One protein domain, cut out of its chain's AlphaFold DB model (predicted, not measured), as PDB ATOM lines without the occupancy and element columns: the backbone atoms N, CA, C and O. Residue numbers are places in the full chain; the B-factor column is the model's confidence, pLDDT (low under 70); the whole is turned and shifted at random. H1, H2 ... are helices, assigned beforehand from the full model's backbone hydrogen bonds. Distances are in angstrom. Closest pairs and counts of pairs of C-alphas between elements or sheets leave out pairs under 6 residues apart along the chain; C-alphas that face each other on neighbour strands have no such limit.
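Overview. This is residues 295 to 349 and 361 to 459 of the 689 residues of a protein of Opisthorchis viverrini (UniProt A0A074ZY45). A loose cluster of helices gathers round H5, with H1 crossing one side of it and H7 alongside on another, while a long arm runs away from the cluster: H3 runs out and H4, past a cut, runs back, nearing H3 with its last residue. Residues 361 to 366 of H4 stick out free. H2 and H6 lie near the two ends of H5, and H8 lies past the last residue of H7. The printed part has 154 residues with eight named helices, H1 to H8 in order along the chain, and no named strand; its class is all helix. It is loose, with a radius of gyration of the C-alphas of 18.6 A, and spans 58 by 43 by 32 A.

Arrangement. The longest helix, H3, residues 322 to 348, touches no helix. It is close to but not clearly touching H4, residues 361 to 371, where the closest C-alphas, of Leu 339 and Leu 371, are 7.8 A apart; they run opposite ways at a shallow tilt of 31 degrees. H3 is also close to but not clearly touching H5, residues 381 to 395, about perpendicular at 88 degrees, with the closest C-alphas, of Ala 324 and Leu 384, 8.0 A apart. H5, with residues 389 to 395 alone, touches H1, residues 295 to 309, at a steep tilt of 59 degrees, opposite ways; the closest C-alphas, of Ala 301 and Asp 392, are 5.2 A apart. H5 only just touches H7, residues 428 to 441, with 3 pairs of C-alphas within 8 A, the closest those of Gly 394 and Arg 439 at 6.0 A; they run the same way at a shallow tilt of 15 degrees. Close to but not clearly touching H5 are H2, residues 314 to 320, with Asp 317 and Leu 385 the closest C-alphas at 7.0 A, and H6, residues 398 to 406, with Gly 394 and Tyr 400 at 7.1 A. H8, residues 450 to 459, is close to but not clearly touching H7, the closest C-alphas being those of His 441 and Phe 450 at 7.4 A. Every O i to N i+4 pair is within hydrogen-bond range in H3, H6, H7 and H8, against 10 of 11 in H1, 6 of 7 in H4, 10 of 11 in H5 and 0 of 3 in H2, where 3 of 4 O i to N i+3 pairs are.

Along the chain. H1 begins at C-alpha 295 (129.384, 90.385, 139.660) and is 21.0 A long. H3 measures 38.8 A, to C-alpha 348 (167.090, 107.153, 143.806). H5 measures 20.4 A and H7 20.0 A. H2, H4 and H6 are shorter, and H8 ends at C-alpha 459 (146.973, 84.544, 108.430).

Size, cuts and confidence. The two C-alphas farthest apart are those of Asn 310 and His 361, at 59.1 A. Residues 350 to 360 are not printed, and C-alphas 349 and 361 are 16.5 A apart across the cut. The link from H6 to H7, residues 407 to 427, is long. The mean pLDDT of the printed part is 76.5; residues 310 to 325, 345 to 349, 361 to 375 and 448 to 459 are under 70.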
ATOM      1  N   PHE A 295     130.783  90.277 140.074       87.12
ATOM      2  CA  PHE A 295     129.384  90.385 139.660       87.12
ATOM      3  C   PHE A 295     128.941  91.838 139.508       87.12
ATOM      4  O   PHE A 295     128.152  92.135 138.612       87.12
ATOM      5  N   ILE A 296     129.468  92.769 140.311       86.94
ATOM      6  CA  ILE A 296     129.196  94.207 140.142       86.94
ATOM      7  C   ILE A 296     129.783  94.747 138.821       86.94
ATOM      8  O   ILE A 296     129.217  95.672 138.232       86.94
ATOM      9  N   GLU A 297     130.892  94.197 138.314       83.19
ATOM     10  CA  GLU A 297     131.438  94.589 137.004       83.19
ATOM     11  C   GLU A 297     130.573  94.072 135.842       83.19
ATOM     12  O   GLU A 297     130.274  94.836 134.922       83.19
ATOM     13  N   ILE A 298     130.114  92.819 135.923       85.44
ATOM     14  CA  ILE A 298     129.215  92.199 134.934       85.44
ATOM     15  C   ILE A 298     127.845  92.900 134.932       85.44
ATOM     16  O   ILE A 298     127.325  93.255 133.872       85.44
ATOM     17  N   ARG A 299     127.272  93.156 136.117       88.56
ATOM     18  CA  ARG A 299     125.966  93.817 136.277       88.56
ATOM     19  C   ARG A 299     125.981  95.227 135.690       88.56
ATOM     20  O   ARG A 299     125.148  95.524 134.841       88.56
ATOM     21  N   ARG A 300     126.987  96.048 136.030       86.75
ATOM     22  CA  ARG A 300     127.119  97.414 135.488       86.75
ATOM     23  C   ARG A 300     127.318  97.451 133.969       86.75
ATOM     24  O   ARG A 300     126.888  98.411 133.339       86.75
ATOM     25  N   ALA A 301     127.925  96.426 133.363       85.31
ATOM     26  CA  ALA A 301     127.988  96.309 131.903       85.31
ATOM     27  C   ALA A 301     126.607  96.004 131.288       85.31
ATOM     28  O   ALA A 301     126.191  96.688 130.353       85.31
ATOM     29  N   LYS A 302     125.864  95.037 131.852       87.12
ATOM     30  CA  LYS A 302     124.495  94.698 131.407       87.12
ATOM     31  C   LYS A 302     123.537  95.894 131.579       87.12
ATOM     32  O   LYS A 302     122.817  96.234 130.646       87.12
ATOM     33  N   GLU A 303     123.626  96.626 132.692       86.75
ATOM     34  CA  GLU A 303     122.870  97.865 132.962       86.75
ATOM     35  C   GLU A 303     123.190  99.030 132.003       86.75
ATOM     36  O   GLU A 303     122.343  99.903 131.799       86.75
ATOM     37  N   ARG A 304     124.404  99.113 131.435       83.19
ATOM     38  CA  ARG A 304     124.722 100.098 130.380       83.19
ATOM     39  C   ARG A 304     124.182  99.654 129.025       83.19
ATOM     40  O   ARG A 304     123.547 100.455 128.347       83.19
ATOM     41  N   LEU A 305     124.372  98.387 128.650       83.00
ATOM     42  CA  LEU A 305     123.908  97.899 127.349       83.00
ATOM     43  C   LEU A 305     122.377  97.919 127.226       83.00
ATOM     44  O   LEU A 305     121.866  98.278 126.172       83.00
ATOM     45  N   GLU A 306     121.646  97.642 128.308       82.44
ATOM     46  CA  GLU A 306     120.183  97.762 128.330       82.44
ATOM     47  C   GLU A 306     119.720  99.217 128.113       82.44
ATOM     48  O   GLU A 306     118.784  99.473 127.354       82.44
ATOM     49  N   ARG A 307     120.434 100.198 128.690       76.94
ATOM     50  CA  ARG A 307     120.205 101.629 128.418       76.94
ATOM     51  C   ARG A 307     120.493 102.005 126.960       76.94
ATOM     52  O   ARG A 307     119.787 102.853 126.429       76.94
ATOM     53  N   TYR A 308     121.469 101.358 126.316       72.31
ATOM     54  CA  TYR A 308     121.771 101.519 124.884       72.31
ATOM     55  C   TYR A 308     120.813 100.787 123.935       72.31
ATOM     56  O   TYR A 308     120.870 101.048 122.735       72.31
ATOM     57  N   ARG A 309     119.999  99.847 124.435       73.06
ATOM     58  CA  ARG A 309     118.992  99.121 123.647       73.06
ATOM     59  C   ARG A 309     117.630  99.798 123.707       73.06
ATOM     60  O   ARG A 309     116.938  99.870 122.704       73.06
ATOM     61  N   ASN A 310     117.255 100.306 124.878       68.19
ATOM     62  CA  ASN A 310     115.912 100.838 125.114       68.19
ATOM     63  C   ASN A 310     115.798 102.338 124.776       68.19
ATOM     64  O   ASN A 310     114.788 102.964 125.099       68.19
ATOM     65  N   LYS A 311     116.848 102.920 124.179       58.75
ATOM     66  CA  LYS A 311     116.916 104.302 123.696       58.75
ATOM     67  C   LYS A 311     117.841 104.394 122.481       58.75
ATOM     68  O   LYS A 311     119.060 104.372 122.636       58.75
ATOM     69  N   ASP A 312     117.259 104.618 121.306       56.22
ATOM     70  CA  ASP A 312     117.991 105.138 120.138       56.22
ATOM     71  C   ASP A 312     118.396 106.621 120.327       56.22
ATOM     72  O   ASP A 312     119.214 107.167 119.585       56.22
ATOM     73  N   ASP A 313     117.879 107.264 121.381       53.84
ATOM     74  CA  ASP A 313     118.289 108.587 121.846       53.84
ATOM     75  C   ASP A 313     119.718 108.598 122.420       53.84
ATOM     76  O   ASP A 313     119.957 108.380 123.615       53.84
ATOM     77  N   TRP A 314     120.650 109.046 121.581       51.16
ATOM     78  CA  TRP A 314     121.964 109.607 121.935       51.16
ATOM     79  C   TRP A 314     121.919 110.701 123.029       51.16
ATOM     80  O   TRP A 314     122.940 111.049 123.613       51.16
ATOM     81  N   SER A 315     120.739 111.230 123.364       47.25
ATOM     82  CA  SER A 315     120.530 112.125 124.510       47.25
ATOM     83  C   SER A 315     120.789 111.435 125.867       47.25
ATOM     84  O   SER A 315     121.180 112.081 126.840       47.25
ATOM     85  N   ALA A 316     120.646 110.105 125.951       52.97
ATOM     86  CA  ALA A 316     120.955 109.340 127.165       52.97
ATOM     87  C   ALA A 316     122.461 109.275 127.488       52.97
ATOM     88  O   ALA A 316     122.835 109.104 128.649       52.97
ATOM     89  N   ASP A 317     123.312 109.455 126.476       53.88
ATOM     90  CA  ASP A 317     124.776 109.403 126.562       53.88
ATOM     91  C   ASP A 317     125.372 110.611 127.325       53.88
ATOM     92  O   ASP A 317     126.493 110.548 127.829       53.88
ATOM     93  N   MET A 318     124.599 111.692 127.504       53.97
ATOM     94  CA  MET A 318     124.954 112.816 128.386       53.97
ATOM     95  C   MET A 318     124.883 112.461 129.879       53.97
ATOM     96  O   MET A 318     125.595 113.058 130.669       53.97
ATOM     97  N   LEU A 319     124.106 111.457 130.302       53.41
ATOM     98  CA  LEU A 319     124.189 110.949 131.687       53.41
ATOM     99  C   LEU A 319     125.367 109.977 131.897       53.41
ATOM    100  O   LEU A 319     125.504 109.390 132.967       53.41
ATOM    101  N   LEU A 320     126.213 109.811 130.876       52.88
ATOM    102  CA  LEU A 320     127.483 109.096 130.931       52.88
ATOM    103  C   LEU A 320     128.689 110.045 130.739       52.88
ATOM    104  O   LEU A 320     129.809 109.550 130.634       52.88
ATOM    105  N   SER A 321     128.506 111.379 130.697       54.31
ATOM    106  CA  SER A 321     129.633 112.335 130.758       54.31
ATOM    107  C   SER A 321     130.210 112.453 132.154       54.31
ATOM    108  O   SER A 321     131.419 112.356 132.310       54.31
ATOM    109  N   ASP A 322     129.362 112.579 133.167       53.97
ATOM    110  CA  ASP A 322     129.811 112.910 134.521       53.97
ATOM    111  C   ASP A 322     130.644 111.746 135.111       53.97
ATOM    112  O   ASP A 322     131.751 111.949 135.612       53.97
ATOM    113  N   ASP A 323     130.194 110.500 134.891       57.69
ATOM    114  CA  ASP A 323     130.964 109.262 135.127       57.69
ATOM    115  C   ASP A 323     132.290 109.221 134.327       57.69
ATOM    116  O   ASP A 323     133.291 108.663 134.790       57.69
ATOM    117  N   ALA A 324     132.305 109.757 133.099       63.00
ATOM    118  CA  ALA A 324     133.445 109.685 132.182       63.00
ATOM    119  C   ALA A 324     134.524 110.738 132.467       63.00
ATOM    120  O   ALA A 324     135.704 110.409 132.346       63.00
ATOM    121  N   ASP A 325     134.148 111.949 132.881       66.19
ATOM    122  CA  ASP A 325     135.078 112.997 133.311       66.19
ATOM    123  C   ASP A 325     135.726 112.636 134.657       66.19
ATOM    124  O   ASP A 325     136.939 112.798 134.827       66.19
ATOM    125  N   GLU A 326     134.974 112.027 135.585       70.81
ATOM    126  CA  GLU A 326     135.574 111.430 136.781       70.81
ATOM    127  C   GLU A 326     136.535 110.276 136.438       70.81
ATOM    128  O   GLU A 326     137.637 110.210 136.986       70.81
ATOM    129  N   ASP A 327     136.150 109.357 135.542       74.50
ATOM    130  CA  ASP A 327     137.027 108.270 135.076       74.50
ATOM    131  C   ASP A 327     138.299 108.810 134.400       74.50
ATOM    132  O   ASP A 327     139.383 108.251 134.593       74.50
ATOM    133  N   LEU A 328     138.178 109.894 133.628       76.00
ATOM    134  CA  LEU A 328     139.287 110.574 132.965       76.00
ATOM    135  C   LEU A 328     140.233 111.187 134.000       76.00
ATOM    136  O   LEU A 328     141.435 110.935 133.941       76.00
ATOM    137  N   HIS A 329     139.706 111.904 134.995       77.25
ATOM    138  CA  HIS A 329     140.505 112.472 136.081       77.25
ATOM    139  C   HIS A 329     141.177 111.384 136.942       77.25
ATOM    140  O   HIS A 329     142.366 111.483 137.262       77.25
ATOM    141  N   ARG A 330     140.465 110.289 137.255       80.31
ATOM    142  CA  ARG A 330     141.032 109.094 137.913       80.31
ATOM    143  C   ARG A 330     142.180 108.491 137.099       80.31
ATOM    144  O   ARG A 330     143.203 108.106 137.671       80.31
ATOM    145  N   TYR A 331     142.036 108.413 135.774       79.12
ATOM    146  CA  TYR A 331     143.089 107.910 134.895       79.12
ATOM    147  C   TYR A 331     144.282 108.874 134.807       79.12
ATOM    148  O   TYR A 331     145.427 108.430 134.902       79.12
ATOM    149  N   GLU A 332     144.037 110.182 134.705       79.75
ATOM    150  CA  GLU A 332     145.078 111.210 134.734       79.75
ATOM    151  C   GLU A 332     145.895 111.175 136.025       79.75
ATOM    152  O   GLU A 332     147.121 111.164 135.951       79.75
ATOM    153  N   GLU A 333     145.273 111.121 137.207       81.31
ATOM    154  CA  GLU A 333     146.036 111.046 138.459       81.31
ATOM    155  C   GLU A 333     146.763 109.711 138.640       81.31
ATOM    156  O   GLU A 333     147.864 109.706 139.197       81.31
ATOM    157  N   LYS A 334     146.254 108.592 138.097       81.31
ATOM    158  CA  LYS A 334     147.048 107.352 138.021       81.31
ATOM    159  C   LYS A 334     148.268 107.517 137.104       81.31
ATOM    160  O   LYS A 334     149.354 107.043 137.439       81.31
ATOM    161  N   LEU A 335     148.116 108.202 135.974       75.31
ATOM    162  CA  LEU A 335     149.192 108.435 135.010       75.31
ATOM    163  C   LEU A 335     150.256 109.395 135.570       75.31
ATOM    164  O   LEU A 335     151.445 109.082 135.549       75.31
ATOM    165  N   LYS A 336     149.824 110.505 136.184       78.44
ATOM    166  CA  LYS A 336     150.674 111.434 136.944       78.44
ATOM    167  C   LYS A 336     151.335 110.738 138.136       78.44
ATOM    168  O   LYS A 336     152.492 111.020 138.420       78.44
ATOM    169  N   ARG A 337     150.658 109.806 138.829       78.06
ATOM    170  CA  ARG A 337     151.263 108.997 139.905       78.06
ATOM    171  C   ARG A 337     152.417 108.148 139.373       78.06
ATOM    172  O   ARG A 337     153.519 108.309 139.883       78.06
ATOM    173  N   ARG A 338     152.208 107.364 138.312       77.50
ATOM    174  CA  ARG A 338     153.278 106.568 137.677       77.50
ATOM    175  C   ARG A 338     154.445 107.423 137.184       77.50
ATOM    176  O   ARG A 338     155.597 107.014 137.280       77.50
ATOM    177  N   LEU A 339     154.165 108.630 136.693       72.75
ATOM    178  CA  LEU A 339     155.188 109.602 136.308       72.75
ATOM    179  C   LEU A 339     155.987 110.111 137.523       72.75
ATOM    180  O   LEU A 339     157.215 110.093 137.491       72.75
ATOM    181  N   ARG A 340     155.310 110.484 138.620       74.44
ATOM    182  CA  ARG A 340     155.937 110.856 139.906       74.44
ATOM    183  C   ARG A 340     156.793 109.708 140.465       74.44
ATOM    184  O   ARG A 340     157.929 109.942 140.858       74.44
ATOM    185  N   GLU A 341     156.289 108.476 140.437       74.62
ATOM    186  CA  GLU A 341     156.998 107.264 140.877       74.62
ATOM    187  C   GLU A 341     158.255 107.005 140.038       74.62
ATOM    188  O   GLU A 341     159.340 106.871 140.599       74.62
ATOM    189  N   ARG A 342     158.157 107.034 138.701       72.94
ATOM    190  CA  ARG A 342     159.319 106.864 137.809       72.94
ATOM    191  C   ARG A 342     160.374 107.955 138.008       72.94
ATOM    192  O   ARG A 342     161.557 107.633 138.053       72.94
ATOM    193  N   ILE A 343     159.971 109.216 138.197       75.81
ATOM    194  CA  ILE A 343     160.894 110.317 138.528       75.81
ATOM    195  C   ILE A 343     161.614 110.045 139.860       75.81
ATOM    196  O   ILE A 343     162.833 110.186 139.928       75.81
ATOM    197  N   VAL A 344     160.894 109.603 140.895       72.44
ATOM    198  CA  VAL A 344     161.474 109.272 142.209       72.44
ATOM    199  C   VAL A 344     162.416 108.062 142.136       72.44
ATOM    200  O   VAL A 344     163.469 108.075 142.772       72.44
ATOM    201  N   THR A 345     162.099 107.039 141.340       69.75
ATOM    202  CA  THR A 345     162.990 105.886 141.116       69.75
ATOM    203  C   THR A 345     164.267 106.295 140.379       69.75
ATOM    204  O   THR A 345     165.354 105.917 140.804       69.75
ATOM    205  N   ILE A 346     164.170 107.141 139.344       68.12
ATOM    206  CA  ILE A 346     165.341 107.699 138.642       68.12
ATOM    207  C   ILE A 346     166.205 108.538 139.600       68.12
ATOM    208  O   ILE A 346     167.425 108.400 139.604       68.12
ATOM    209  N   GLN A 347     165.590 109.356 140.459       62.25
ATOM    210  CA  GLN A 347     166.304 110.148 141.470       62.25
ATOM    211  C   GLN A 347     167.013 109.287 142.527       62.25
ATOM    212  O   GLN A 347     168.070 109.680 143.010       62.25
ATOM    213  N   ARG A 348     166.471 108.111 142.869       62.62
ATOM    214  CA  ARG A 348     167.090 107.153 143.806       62.62
ATOM    215  C   ARG A 348     168.161 106.264 143.166       62.62
ATOM    216  O   ARG A 348     168.982 105.715 143.891       62.62
ATOM    217  N   GLY A 349     168.159 106.125 141.841       60.03
ATOM    218  CA  GLY A 349     169.166 105.375 141.082       60.03
ATOM    219  C   GLY A 349     170.431 106.168 140.729       60.03
ATOM    220  O   GLY A 349     171.360 105.597 140.163       60.03
ATOM    221  N   HIS A 361     171.513 119.958 136.131       51.69
ATOM    222  CA  HIS A 361     170.580 120.796 135.378       51.69
ATOM    223  C   HIS A 361     170.292 120.227 133.977       51.69
ATOM    224  O   HIS A 361     169.133 120.152 133.581       51.69
ATOM    225  N   CYS A 362     171.309 119.748 133.252       48.00
ATOM    226  CA  CYS A 362     171.146 119.163 131.918       48.00
ATOM    227  C   CYS A 362     170.352 117.844 131.943       48.00
ATOM    228  O   CYS A 362     169.468 117.653 131.109       48.00
ATOM    229  N   LEU A 363     170.590 116.965 132.926       49.56
ATOM    230  CA  LEU A 363     169.782 115.756 133.135       49.56
ATOM    231  C   LEU A 363     168.336 116.107 133.509       49.56
ATOM    232  O   LEU A 363     167.410 115.556 132.921       49.56
ATOM    233  N   SER A 364     168.130 117.067 134.416       48.69
ATOM    234  CA  SER A 364     166.799 117.576 134.781       48.69
ATOM    235  C   SER A 364     166.054 118.155 133.571       48.69
ATOM    236  O   SER A 364     164.880 117.853 133.361       48.69
ATOM    237  N   PHE A 365     166.736 118.926 132.720       46.03
ATOM    238  CA  PHE A 365     166.165 119.529 131.515       46.03
ATOM    239  C   PHE A 365     165.874 118.491 130.418       46.03
ATOM    240  O   PHE A 365     164.796 118.506 129.829       46.03
ATOM    241  N   ARG A 366     166.785 117.534 130.183       43.06
ATOM    242  CA  ARG A 366     166.611 116.454 129.193       43.06
ATOM    243  C   ARG A 366     165.529 115.453 129.608       43.06
ATOM    244  O   ARG A 366     164.760 115.019 128.757       43.06
ATOM    245  N   LEU A 367     165.413 115.142 130.902       51.12
ATOM    246  CA  LEU A 367     164.273 114.392 131.439       51.12
ATOM    247  C   LEU A 367     162.977 115.190 131.263       51.12
ATOM    248  O   LEU A 367     162.006 114.647 130.742       51.12
ATOM    249  N   LYS A 368     162.957 116.487 131.605       49.50
ATOM    250  CA  LYS A 368     161.767 117.329 131.402       49.50
ATOM    251  C   LYS A 368     161.302 117.352 129.942       49.50
ATOM    252  O   LYS A 368     160.115 117.168 129.702       49.50
ATOM    253  N   GLY A 369     162.219 117.497 128.986       44.84
ATOM    254  CA  GLY A 369     161.894 117.589 127.558       44.84
ATOM    255  C   GLY A 369     161.192 116.363 126.957       44.84
ATOM    256  O   GLY A 369     160.478 116.523 125.976       44.84
ATOM    257  N   SER A 370     161.352 115.164 127.535       49.75
ATOM    258  CA  SER A 370     160.765 113.918 127.000       49.75
ATOM    259  C   SER A 370     159.799 113.193 127.952       49.75
ATOM    260  O   SER A 370     159.070 112.316 127.496       49.75
ATOM    261  N   LEU A 371     159.780 113.517 129.251       50.69
ATOM    262  CA  LEU A 371     158.860 112.927 130.242       50.69
ATOM    263  C   LEU A 371     157.770 113.894 130.734       50.69
ATOM    264  O   LEU A 371     156.912 113.472 131.506       50.69
ATOM    265  N   MET A 372     157.784 115.170 130.323       46.91
ATOM    266  CA  MET A 372     156.777 116.167 130.729       46.91
ATOM    267  C   MET A 372     155.841 116.616 129.601       46.91
ATOM    268  O   MET A 372     155.017 117.497 129.844       46.91
ATOM    269  N   GLU A 373     155.916 116.036 128.396       55.97
ATOM    270  CA  GLU A 373     154.852 116.261 127.414       55.97
ATOM    271  C   GLU A 373     153.530 115.708 127.989       55.97
ATOM    272  O   GLU A 373     153.492 114.544 128.411       55.97
ATOM    273  N   PRO A 374     152.449 116.511 128.083       55.81
ATOM    274  CA  PRO A 374     151.201 116.049 128.675       55.81
ATOM    275  C   PRO A 374     150.585 114.951 127.806       55.81
ATOM    276  O   PRO A 374     150.024 115.243 126.753       55.81
ATOM    277  N   ILE A 375     150.694 113.693 128.254       64.69
ATOM    278  CA  ILE A 375     150.244 112.510 127.503       64.69
ATOM    279  C   ILE A 375     148.812 112.727 127.017       64.69
ATOM    280  O   ILE A 375     147.871 112.791 127.811       64.69
ATOM    281  N   GLU A 376     148.662 112.865 125.701       75.50
ATOM    282  CA  GLU A 376     147.425 113.363 125.122       75.50
ATOM    283  C   GLU A 376     146.335 112.286 125.169       75.50
ATOM    284  O   GLU A 376     146.395 111.254 124.492       75.50
ATOM    285  N   LEU A 377     145.334 112.523 126.014       83.31
ATOM    286  CA  LEU A 377     144.186 111.640 126.174       83.31
ATOM    287  C   LEU A 377     143.067 112.023 125.205       83.31
ATOM    288  O   LEU A 377     142.873 113.189 124.866       83.31
ATOM    289  N   GLU A 378     142.294 111.028 124.788       83.38
ATOM    290  CA  GLU A 378     141.055 111.251 124.052       83.38
ATOM    291  C   GLU A 378     140.039 111.938 124.977       83.38
ATOM    292  O   GLU A 378     139.560 111.323 125.928       83.38
ATOM    293  N   ARG A 379     139.717 113.208 124.701       81.25
ATOM    294  CA  ARG A 379     138.717 114.005 125.445       81.25
ATOM    295  C   ARG A 379     137.399 114.200 124.688       81.25
ATOM    296  O   ARG A 379     136.475 114.820 125.199       81.25
ATOM    297  N   ARG A 380     137.294 113.715 123.444       83.06
ATOM    298  CA  ARG A 380     136.078 113.873 122.629       83.06
ATOM    299  C   ARG A 380     134.997 112.922 123.131       83.06
ATOM    300  O   ARG A 380     135.036 111.732 122.826       83.06
ATOM    301  N   GLN A 381     134.021 113.467 123.853       81.06
ATOM    302  CA  GLN A 381     132.972 112.698 124.524       81.06
ATOM    303  C   GLN A 381     132.259 111.698 123.595       81.06
ATOM    304  O   GLN A 381     132.151 110.528 123.938       81.06
ATOM    305  N   LEU A 382     131.884 112.093 122.373       81.94
ATOM    306  CA  LEU A 382     131.245 111.191 121.395       81.94
ATOM    307  C   LEU A 382     132.108 109.964 121.031       81.94
ATOM    308  O   LEU A 382     131.589 108.862 120.863       81.94
ATOM    309  N   GLU A 383     133.432 110.123 120.947       85.62
ATOM    310  CA  GLU A 383     134.344 108.998 120.716       85.62
ATOM    311  C   GLU A 383     134.506 108.162 121.995       85.62
ATOM    312  O   GLU A 383     134.462 106.937 121.919       85.62
ATOM    313  N   LEU A 384     134.606 108.777 123.180       86.94
ATOM    314  CA  LEU A 384     134.649 108.050 124.459       86.94
ATOM    315  C   LEU A 384     133.399 107.190 124.695       86.94
ATOM    316  O   LEU A 384     133.526 106.052 125.148       86.94
ATOM    317  N   LEU A 385     132.219 107.694 124.339       83.56
ATOM    318  CA  LEU A 385     130.941 106.990 124.441       83.56
ATOM    319  C   LEU A 385     130.853 105.823 123.450       83.56
ATOM    320  O   LEU A 385     130.541 104.699 123.852       83.56
ATOM    321  N   ARG A 386     131.252 106.026 122.184       89.00
ATOM    322  CA  ARG A 386     131.394 104.929 121.210       89.00
ATOM    323  C   ARG A 386     132.332 103.838 121.735       89.00
ATOM    324  O   ARG A 386     131.991 102.656 121.697       89.00
ATOM    325  N   ARG A 387     133.495 104.230 122.267       91.56
ATOM    326  CA  ARG A 387     134.486 103.321 122.866       91.56
ATOM    327  C   ARG A 387     133.946 102.603 124.106       91.56
ATOM    328  O   ARG A 387     134.257 101.433 124.309       91.56
ATOM    329  N   GLN A 388     133.119 103.265 124.914       89.62
ATOM    330  CA  GLN A 388     132.447 102.671 126.070       89.62
ATOM    331  C   GLN A 388     131.421 101.614 125.627       89.62
ATOM    332  O   GLN A 388     131.506 100.476 126.087       89.62
ATOM    333  N   LYS A 389     130.562 101.917 124.642       87.69
ATOM    334  CA  LYS A 389     129.635 100.950 124.021       87.69
ATOM    335  C   LYS A 389     130.380  99.753 123.413       87.69
ATOM    336  O   LYS A 389     129.967  98.609 123.609       87.69
ATOM    337  N   ASP A 390     131.525  99.980 122.766       91.75
ATOM    338  CA  ASP A 390     132.413  98.914 122.273       91.75
ATOM    339  C   ASP A 390     132.975  98.007 123.384       91.75
ATOM    340  O   ASP A 390     133.142  96.799 123.172       91.75
ATOM    341  N   ILE A 391     133.267  98.564 124.561       92.88
ATOM    342  CA  ILE A 391     133.702  97.799 125.734       92.88
ATOM    343  C   ILE A 391     132.527  97.011 126.323       92.88
ATOM    344  O   ILE A 391     132.662  95.808 126.545       92.88
ATOM    345  N   ASP A 392     131.379  97.651 126.559       90.88
ATOM    346  CA  ASP A 392     130.228  97.017 127.212       90.88
ATOM    347  C   ASP A 392     129.645  95.869 126.375       90.88
ATOM    348  O   ASP A 392     129.365  94.809 126.931       90.88
ATOM    349  N   MET A 393     129.589  95.998 125.041       89.50
ATOM    350  CA  MET A 393     129.232  94.879 124.151       89.50
ATOM    351  C   MET A 393     130.153  93.657 124.324       89.50
ATOM    352  O   MET A 393     129.699  92.526 124.182       89.50
ATOM    353  N   GLY A 394     131.434  93.856 124.662       91.75
ATOM    354  CA  GLY A 394     132.333  92.756 125.032       91.75
ATOM    355  C   GLY A 394     132.079  92.233 126.451       91.75
ATOM    356  O   GLY A 394     132.071  91.023 126.670       91.75
ATOM    357  N   LYS A 395     131.832  93.133 127.414       91.50
ATOM    358  CA  LYS A 395     131.645  92.789 128.836       91.50
ATOM    359  C   LYS A 395     130.314  92.111 129.175       91.50
ATOM    360  O   LYS A 395     130.202  91.512 130.240       91.50
ATOM    361  N   VAL A 396     129.308  92.205 128.307       91.12
ATOM    362  CA  VAL A 396     128.017  91.520 128.496       91.12
ATOM    363  C   VAL A 396     128.082  90.025 128.157       91.12
ATOM    364  O   VAL A 396     127.243  89.271 128.650       91.12
ATOM    365  N   THR A 397     129.078  89.590 127.374       91.56
ATOM    366  CA  THR A 397     129.245  88.183 126.968       91.56
ATOM    367  C   THR A 397     129.489  87.251 128.157       91.56
ATOM    368  O   THR A 397     130.206  87.594 129.099       91.56
ATOM    369  N   ASP A 398     128.950  86.034 128.096       91.50
ATOM    370  CA  ASP A 398     129.087  85.077 129.200       91.50
ATOM    371  C   ASP A 398     130.534  84.581 129.362       91.50
ATOM    372  O   ASP A 398     130.984  84.384 130.487       91.50
ATOM    373  N   ARG A 399     131.323  84.532 128.275       91.75
ATOM    374  CA  ARG A 399     132.781  84.306 128.345       91.75
ATOM    375  C   ARG A 399     133.528  85.421 129.092       91.75
ATOM    376  O   ARG A 399     134.502  85.136 129.782       91.75
ATOM    377  N   TYR A 400     133.078  86.682 129.025       92.31
ATOM    378  CA  TYR A 400     133.644  87.738 129.877       92.31
ATOM    379  C   TYR A 400     133.276  87.535 131.350       92.31
ATOM    380  O   TYR A 400     134.121  87.757 132.214       92.31
ATOM    381  N   ALA A 401     132.044  87.105 131.640       91.56
ATOM    382  CA  ALA A 401     131.621  86.794 133.003       91.56
ATOM    383  C   ALA A 401     132.431  85.627 133.599       91.56
ATOM    384  O   ALA A 401     132.931  85.735 134.716       91.56
ATOM    385  N   GLU A 402     132.627  84.564 132.822       91.62
ATOM    386  CA  GLU A 402     133.459  83.407 133.154       91.62
ATOM    387  C   GLU A 402     134.918  83.808 133.418       91.62
ATOM    388  O   GLU A 402     135.405  83.584 134.522       91.62
ATOM    389  N   TYR A 403     135.574  84.515 132.485       91.50
ATOM    390  CA  TYR A 403     136.926  85.073 132.664       91.50
ATOM    391  C   TYR A 403     137.059  85.950 133.920       91.50
ATOM    392  O   TYR A 403     138.073  85.928 134.620       91.50
ATOM    393  N   VAL A 404     136.031  86.746 134.225       90.38
ATOM    394  CA  VAL A 404     136.011  87.628 135.397       90.38
ATOM    395  C   VAL A 404     135.887  86.857 136.718       90.38
ATOM    396  O   VAL A 404     136.392  87.338 137.735       90.38
ATOM    397  N   LEU A 405     135.283  85.666 136.699       88.94
ATOM    398  CA  LEU A 405     135.152  84.763 137.846       88.94
ATOM    399  C   LEU A 405     136.328  83.779 137.983       88.94
ATOM    400  O   LEU A 405     136.670  83.400 139.106       88.94
ATOM    401  N   SER A 406     136.948  83.369 136.871       88.50
ATOM    402  CA  SER A 406     138.074  82.428 136.848       88.50
ATOM    403  C   SER A 406     139.421  83.105 137.105       88.50
ATOM    404  O   SER A 406     140.207  82.566 137.880       88.50
ATOM    405  N   VAL A 407     139.664  84.296 136.536       88.75
ATOM    406  CA  VAL A 407     140.922  85.050 136.687       88.75
ATOM    407  C   VAL A 407     140.664  86.406 137.374       88.75
ATOM    408  O   VAL A 407     140.323  87.395 136.709       88.75
ATOM    409  N   PRO A 408     140.822  86.511 138.707       86.69
ATOM    410  CA  PRO A 408     140.677  87.757 139.465       86.69
ATOM    411  C   PRO A 408     141.591  88.881 138.963       86.69
ATOM    412  O   PRO A 408     142.711  88.634 138.534       86.69
ATOM    413  N   LYS A 409     141.172  90.152 139.078       83.44
ATOM    414  CA  LYS A 409     142.007  91.304 138.670       83.44
ATOM    415  C   LYS A 409     143.456  91.321 139.200       83.44
ATOM    416  O   LYS A 409     144.318  91.629 138.380       83.44
ATOM    417  N   PRO A 410     143.755  91.016 140.482       82.88
ATOM    418  CA  PRO A 410     145.143  90.970 140.961       82.88
ATOM    419  C   PRO A 410     145.952  89.784 140.407       82.88
ATOM    420  O   PRO A 410     147.174  89.846 140.389       82.88
ATOM    421  N   GLU A 411     145.292  88.733 139.917       84.31
ATOM    422  CA  GLU A 411     145.915  87.502 139.404       84.31
ATOM    423  C   GLU A 411     146.113  87.548 137.865       84.31
ATOM    424  O   GLU A 411     146.572  86.590 137.248       84.31
ATOM    425  N   ARG A 412     145.797  88.680 137.207       87.25
ATOM    426  CA  ARG A 412     145.893  88.846 135.741       87.25
ATOM    427  C   ARG A 412     147.309  89.155 135.255       87.25
ATOM    428  O   ARG A 412     147.672  90.314 135.009       87.25
ATOM    429  N   GLU A 413     148.045  88.075 135.005       87.12
ATOM    430  CA  GLU A 413     149.307  88.064 134.255       87.12
ATOM    431  C   GLU A 413     149.236  88.759 132.880       87.12
ATOM    432  O   GLU A 413     148.161  89.062 132.353       87.12
ATOM    433  N   ARG A 414     150.408  89.018 132.279       83.69
ATOM    434  CA  ARG A 414     150.560  89.829 131.054       83.69
ATOM    435  C   ARG A 414     149.839  89.253 129.831       83.69
ATOM    436  O   ARG A 414     149.439  90.036 128.974       83.69
ATOM    437  N   TYR A 415     149.684  87.930 129.753       85.00
ATOM    438  CA  TYR A 415     149.048  87.265 128.617       85.00
ATOM    439  C   TYR A 415     147.513  87.300 128.665       85.00
ATOM    440  O   TYR A 415     146.905  87.136 127.622       85.00
ATOM    441  N   HIS A 416     146.873  87.556 129.814       88.81
ATOM    442  CA  HIS A 416     145.407  87.534 129.940       88.81
ATOM    443  C   HIS A 416     144.702  88.696 129.195       88.81
ATOM    444  O   HIS A 416     145.258  89.795 129.084       88.81
ATOM    445  N   PRO A 417     143.433  88.536 128.754       91.62
ATOM    446  CA  PRO A 417     142.731  89.558 127.977       91.62
ATOM    447  C   PRO A 417     142.450  90.833 128.782       91.62
ATOM    448  O   PRO A 417     141.559  90.898 129.638       91.62
ATOM    449  N   ARG A 418     143.179  91.904 128.460       90.56
ATOM    450  CA  ARG A 418     143.006  93.239 129.051       90.56
ATOM    451  C   ARG A 418     142.101  94.115 128.184       90.56
ATOM    452  O   ARG A 418     142.328  94.260 126.986       90.56
ATOM    453  N   THR A 419     141.083  94.717 128.801       92.75
ATOM    454  CA  THR A 419     140.156  95.647 128.135       92.75
ATOM    455  C   THR A 419     140.905  96.890 127.624       92.75
ATOM    456  O   THR A 419     141.609  97.518 128.419       92.75
ATOM    457  N   PRO A 420     140.750  97.286 126.344       93.00
ATOM    458  CA  PRO A 420     141.340  98.510 125.801       93.00
ATOM    459  C   PRO A 420     140.942  99.769 126.585       93.00
ATOM    460  O   PRO A 420     139.785  99.939 126.965       93.00
ATOM    461  N   ASN A 421     141.894 100.679 126.805       89.62
ATOM    462  CA  ASN A 421     141.630 101.937 127.503       89.62
ATOM    463  C   ASN A 421     140.958 102.962 126.571       89.62
ATOM    464  O   ASN A 421     141.621 103.492 125.675       89.62
ATOM    465  N   LYS A 422     139.684 103.294 126.839       89.19
ATOM    466  CA  LYS A 422     138.899 104.298 126.092       89.19
ATOM    467  C   LYS A 422     139.609 105.654 125.950       89.19
ATOM    468  O   LYS A 422     139.487 106.276 124.899       89.19
ATOM    469  N   PHE A 423     140.415 106.062 126.934       89.12
ATOM    470  CA  PHE A 423     141.087 107.368 126.976       89.12
ATOM    471  C   PHE A 423     142.390 107.475 126.171       89.12
ATOM    472  O   PHE A 423     142.941 108.566 126.061       89.12
ATOM    473  N   ARG A 424     142.932 106.388 125.604       87.75
ATOM    474  CA  ARG A 424     144.170 106.477 124.805       87.75
ATOM    475  C   ARG A 424     143.879 107.170 123.465       87.75
ATOM    476  O   ARG A 424     143.018 106.697 122.726       87.75
ATOM    477  N   LYS A 425     144.610 108.228 123.094       89.94
ATOM    478  CA  LYS A 425     144.546 108.777 121.727       89.94
ATOM    479  C   LYS A 425     145.073 107.729 120.732       89.94
ATOM    480  O   LYS A 425     146.216 107.284 120.829       89.94
ATOM    481  N   VAL A 426     144.207 107.282 119.822       91.00
ATOM    482  CA  VAL A 426     144.481 106.280 118.772       91.00
ATOM    483  C   VAL A 426     143.630 106.582 117.539       91.00
ATOM    484  O   VAL A 426     142.587 107.227 117.643       91.00
ATOM    485  N   SER A 427     144.037 106.095 116.364       94.12
ATOM    486  CA  SER A 427     143.190 106.175 115.169       94.12
ATOM    487  C   SER A 427     141.969 105.252 115.288       94.12
ATOM    488  O   SER A 427     142.009 104.223 115.968       94.12
ATOM    489  N   ARG A 428     140.887 105.581 114.570       92.25
ATOM    490  CA  ARG A 428     139.651 104.778 114.535       92.25
ATOM    491  C   ARG A 428     139.918 103.305 114.190       92.25
ATOM    492  O   ARG A 428     139.411 102.413 114.862       92.25
ATOM    493  N   ARG A 429     140.764 103.052 113.182       94.50
ATOM    494  CA  ARG A 429     141.147 101.695 112.747       94.50
ATOM    495  C   ARG A 429     141.965 100.955 113.812       94.50
ATOM    496  O   ARG A 429     141.746  99.764 114.015       94.50
ATOM    497  N   ALA A 430     142.856 101.653 114.524       94.94
ATOM    498  CA  ALA A 430     143.623 101.068 115.624       94.94
ATOM    499  C   ALA A 430     142.722 100.693 116.815       94.94
ATOM    500  O   ALA A 430     142.857  99.590 117.343       94.94
ATOM    501  N   TRP A 431     141.762 101.547 117.192       95.56
ATOM    502  CA  TRP A 431     140.773 101.219 118.228       95.56
ATOM    503  C   TRP A 431     139.954  99.973 117.873       95.56
ATOM    504  O   TRP A 431     139.906  99.019 118.651       95.56
ATOM    505  N   ASP A 432     139.343  99.960 116.685       95.25
ATOM    506  CA  ASP A 432     138.488  98.853 116.247       95.25
ATOM    507  C   ASP A 432     139.298  97.535 116.157       95.25
ATOM    508  O   ASP A 432     138.791  96.462 116.492       95.25
ATOM    509  N   GLY A 433     140.589  97.610 115.799       96.12
ATOM    510  CA  GLY A 433     141.536  96.490 115.854       96.12
ATOM    511  C   GLY A 433     141.865  96.014 117.277       96.12
ATOM    512  O   GLY A 433     141.856  94.807 117.534       96.12
ATOM    513  N   MET A 434     142.095  96.930 118.227       94.88
ATOM    514  CA  MET A 434     142.306  96.597 119.645       94.88
ATOM    515  C   MET A 434     141.077  95.914 120.256       94.88
ATOM    516  O   MET A 434     141.218  94.903 120.944       94.88
ATOM    517  N   ILE A 435     139.874  96.420 119.968       95.75
ATOM    518  CA  ILE A 435     138.612  95.801 120.392       95.75
ATOM    519  C   ILE A 435     138.441  94.414 119.766       95.75
ATOM    520  O   ILE A 435     138.041  93.489 120.470       95.75
ATOM    521  N   ARG A 436     138.811  94.221 118.492       94.62
ATOM    522  CA  ARG A 436     138.770  92.904 117.837       94.62
ATOM    523  C   ARG A 436     139.753  91.904 118.462       94.62
ATOM    524  O   ARG A 436     139.328  90.796 118.785       94.62
ATOM    525  N   LYS A 437     141.024  92.282 118.702       93.00
ATOM    526  CA  LYS A 437     141.997  91.417 119.414       93.00
ATOM    527  C   LYS A 437     141.497  91.091 120.825       93.00
ATOM    528  O   LYS A 437     141.537  89.925 121.200       93.00
ATOM    529  N   TRP A 438     140.976  92.067 121.573       94.44
ATOM    530  CA  TRP A 438     140.451  91.837 122.924       94.44
ATOM    531  C   TRP A 438     139.226  90.912 122.944       94.44
ATOM    532  O   TRP A 438     139.246  89.925 123.675       94.44
ATOM    533  N   ARG A 439     138.194  91.175 122.125       94.00
ATOM    534  CA  ARG A 439     136.997  90.317 122.066       94.00
ATOM    535  C   ARG A 439     137.349  88.892 121.632       94.00
ATOM    536  O   ARG A 439     136.868  87.971 122.274       94.00
ATOM    537  N   LYS A 440     138.233  88.686 120.639       91.12
ATOM    538  CA  LYS A 440     138.704  87.328 120.284       91.12
ATOM    539  C   LYS A 440     139.408  86.657 121.469       91.12
ATOM    540  O   LYS A 440     139.105  85.516 121.789       91.12
ATOM    541  N   HIS A 441     140.311  87.368 122.143       89.31
ATOM    542  CA  HIS A 441     141.063  86.834 123.281       89.31
ATOM    543  C   HIS A 441     140.136  86.372 124.424       89.31
ATOM    544  O   HIS A 441     140.389  85.337 125.029       89.31
ATOM    545  N   LEU A 442     139.001  87.042 124.661       91.75
ATOM    546  CA  LEU A 442     137.993  86.583 125.633       91.75
ATOM    547  C   LEU A 442     137.380  85.201 125.335       91.75
ATOM    548  O   LEU A 442     136.767  84.634 126.232       91.75
ATOM    549  N   HIS A 443     137.535  84.639 124.134       87.25
ATOM    550  CA  HIS A 443     137.090  83.273 123.820       87.25
ATOM    551  C   HIS A 443     138.187  82.206 123.987       87.25
ATOM    552  O   HIS A 443     137.876  81.022 123.903       87.25
ATOM    553  N   ASN A 444     139.438  82.615 124.217       83.88
ATOM    554  CA  ASN A 444     140.632  81.761 124.216       83.88
ATOM    555  C   ASN A 444     141.577  82.097 125.395       83.88
ATOM    556  O   ASN A 444     142.788  81.950 125.282       83.88
ATOM    557  N   PHE A 445     141.055  82.610 126.516       80.44
ATOM    558  CA  PHE A 445     141.885  83.043 127.655       80.44
ATOM    559  C   PHE A 445     142.471  81.879 128.473       80.44
ATOM    560  O   PHE A 445     143.379  82.092 129.272       80.44
ATOM    561  N   GLU A 446     141.935  80.673 128.278       76.81
ATOM    562  CA  GLU A 446     142.414  79.412 128.860       76.81
ATOM    563  C   GLU A 446     143.506  78.772 127.979       76.81
ATOM    564  O   GLU A 446     144.353  78.024 128.469       76.81
ATOM    565  N   ASP A 447     143.540  79.119 126.685       72.38
ATOM    566  CA  ASP A 447     144.538  78.645 125.729       72.38
ATOM    567  C   ASP A 447     145.855  79.411 125.918       72.38
ATOM    568  O   ASP A 447     146.073  80.474 125.328       72.38
ATOM    569  N   LEU A 448     146.793  78.842 126.679       63.22
ATOM    570  CA  LEU A 448     148.132  79.427 126.863       63.22
ATOM    571  C   LEU A 448     148.894  79.652 125.539       63.22
ATOM    572  O   LEU A 448     149.819  80.461 125.501       63.22
ATOM    573  N   ASN A 449     148.480  79.005 124.439       60.84
ATOM    574  CA  ASN A 449     149.011  79.243 123.092       60.84
ATOM    575  C   ASN A 449     148.205  80.275 122.262       60.84
ATOM    576  O   ASN A 449     148.176  80.222 121.027       60.84
ATOM    577  N   PHE A 450     147.521  81.227 122.913       58.00
ATOM    578  CA  PHE A 450     146.707  82.238 122.227       58.00
ATOM    579  C   PHE A 450     147.477  83.033 121.163       58.00
ATOM    580  O   PHE A 450     146.921  83.333 120.108       58.00
ATOM    581  N   GLU A 451     148.736  83.404 121.409       59.09
ATOM    582  CA  GLU A 451     149.470  84.280 120.485       59.09
ATOM    583  C   GLU A 451     149.829  83.554 119.169       59.09
ATOM    584  O   GLU A 451     149.841  84.187 118.114       59.09
ATOM    585  N   GLU A 452     150.000  82.226 119.183       57.91
ATOM    586  CA  GLU A 452     150.135  81.405 117.969       57.91
ATOM    587  C   GLU A 452     148.775  81.136 117.309       57.91
ATOM    588  O   GLU A 452     148.614  81.381 116.114       57.91
ATOM    589  N   SER A 453     147.745  80.791 118.096       57.09
ATOM    590  CA  SER A 453     146.346  80.730 117.629       57.09
ATOM    591  C   SER A 453     145.902  82.034 116.949       57.09
ATOM    592  O   SER A 453     145.095  82.027 116.015       57.09
ATOM    593  N   TRP A 454     146.426  83.189 117.370       60.91
ATOM    594  CA  TRP A 454     146.143  84.475 116.740       60.91
ATOM    595  C   TRP A 454     147.044  84.788 115.541       60.91
ATOM    596  O   TRP A 454     146.562  85.429 114.613       60.91
ATOM    597  N   ARG A 455     148.280  84.280 115.470       61.72
ATOM    598  CA  ARG A 455     149.055  84.295 114.214       61.72
ATOM    599  C   ARG A 455     148.335  83.494 113.127       61.72
ATOM    600  O   ARG A 455     148.094  84.031 112.047       61.72
ATOM    601  N   SER A 456     147.879  82.281 113.438       59.69
ATOM    602  CA  SER A 456     147.141  81.421 112.503       59.69
ATOM    603  C   SER A 456     145.828  82.056 112.026       59.69
ATOM    604  O   SER A 456     145.598  82.153 110.823       59.69
ATOM    605  N   LEU A 457     144.997  82.573 112.945       56.22
ATOM    606  CA  LEU A 457     143.713  83.208 112.589       56.22
ATOM    607  C   LEU A 457     143.842  84.621 111.991       56.22
ATOM    608  O   LEU A 457     142.870  85.135 111.441       56.22
ATOM    609  N   ALA A 458     145.005  85.269 112.105       59.66
ATOM    610  CA  ALA A 458     145.313  86.471 111.334       59.66
ATOM    611  C   ALA A 458     145.713  86.097 109.898       59.66
ATOM    612  O   ALA A 458     145.204  86.696 108.952       59.66
ATOM    613  N   SER A 459     146.550  85.066 109.736       56.62
ATOM    614  CA  SER A 459     146.973  84.544 108.430       56.62
ATOM    615  C   SER A 459     145.778  84.098 107.577       56.62
ATOM    616  O   SER A 459     145.610  84.564 106.451       56.62
TER     617      SER A 459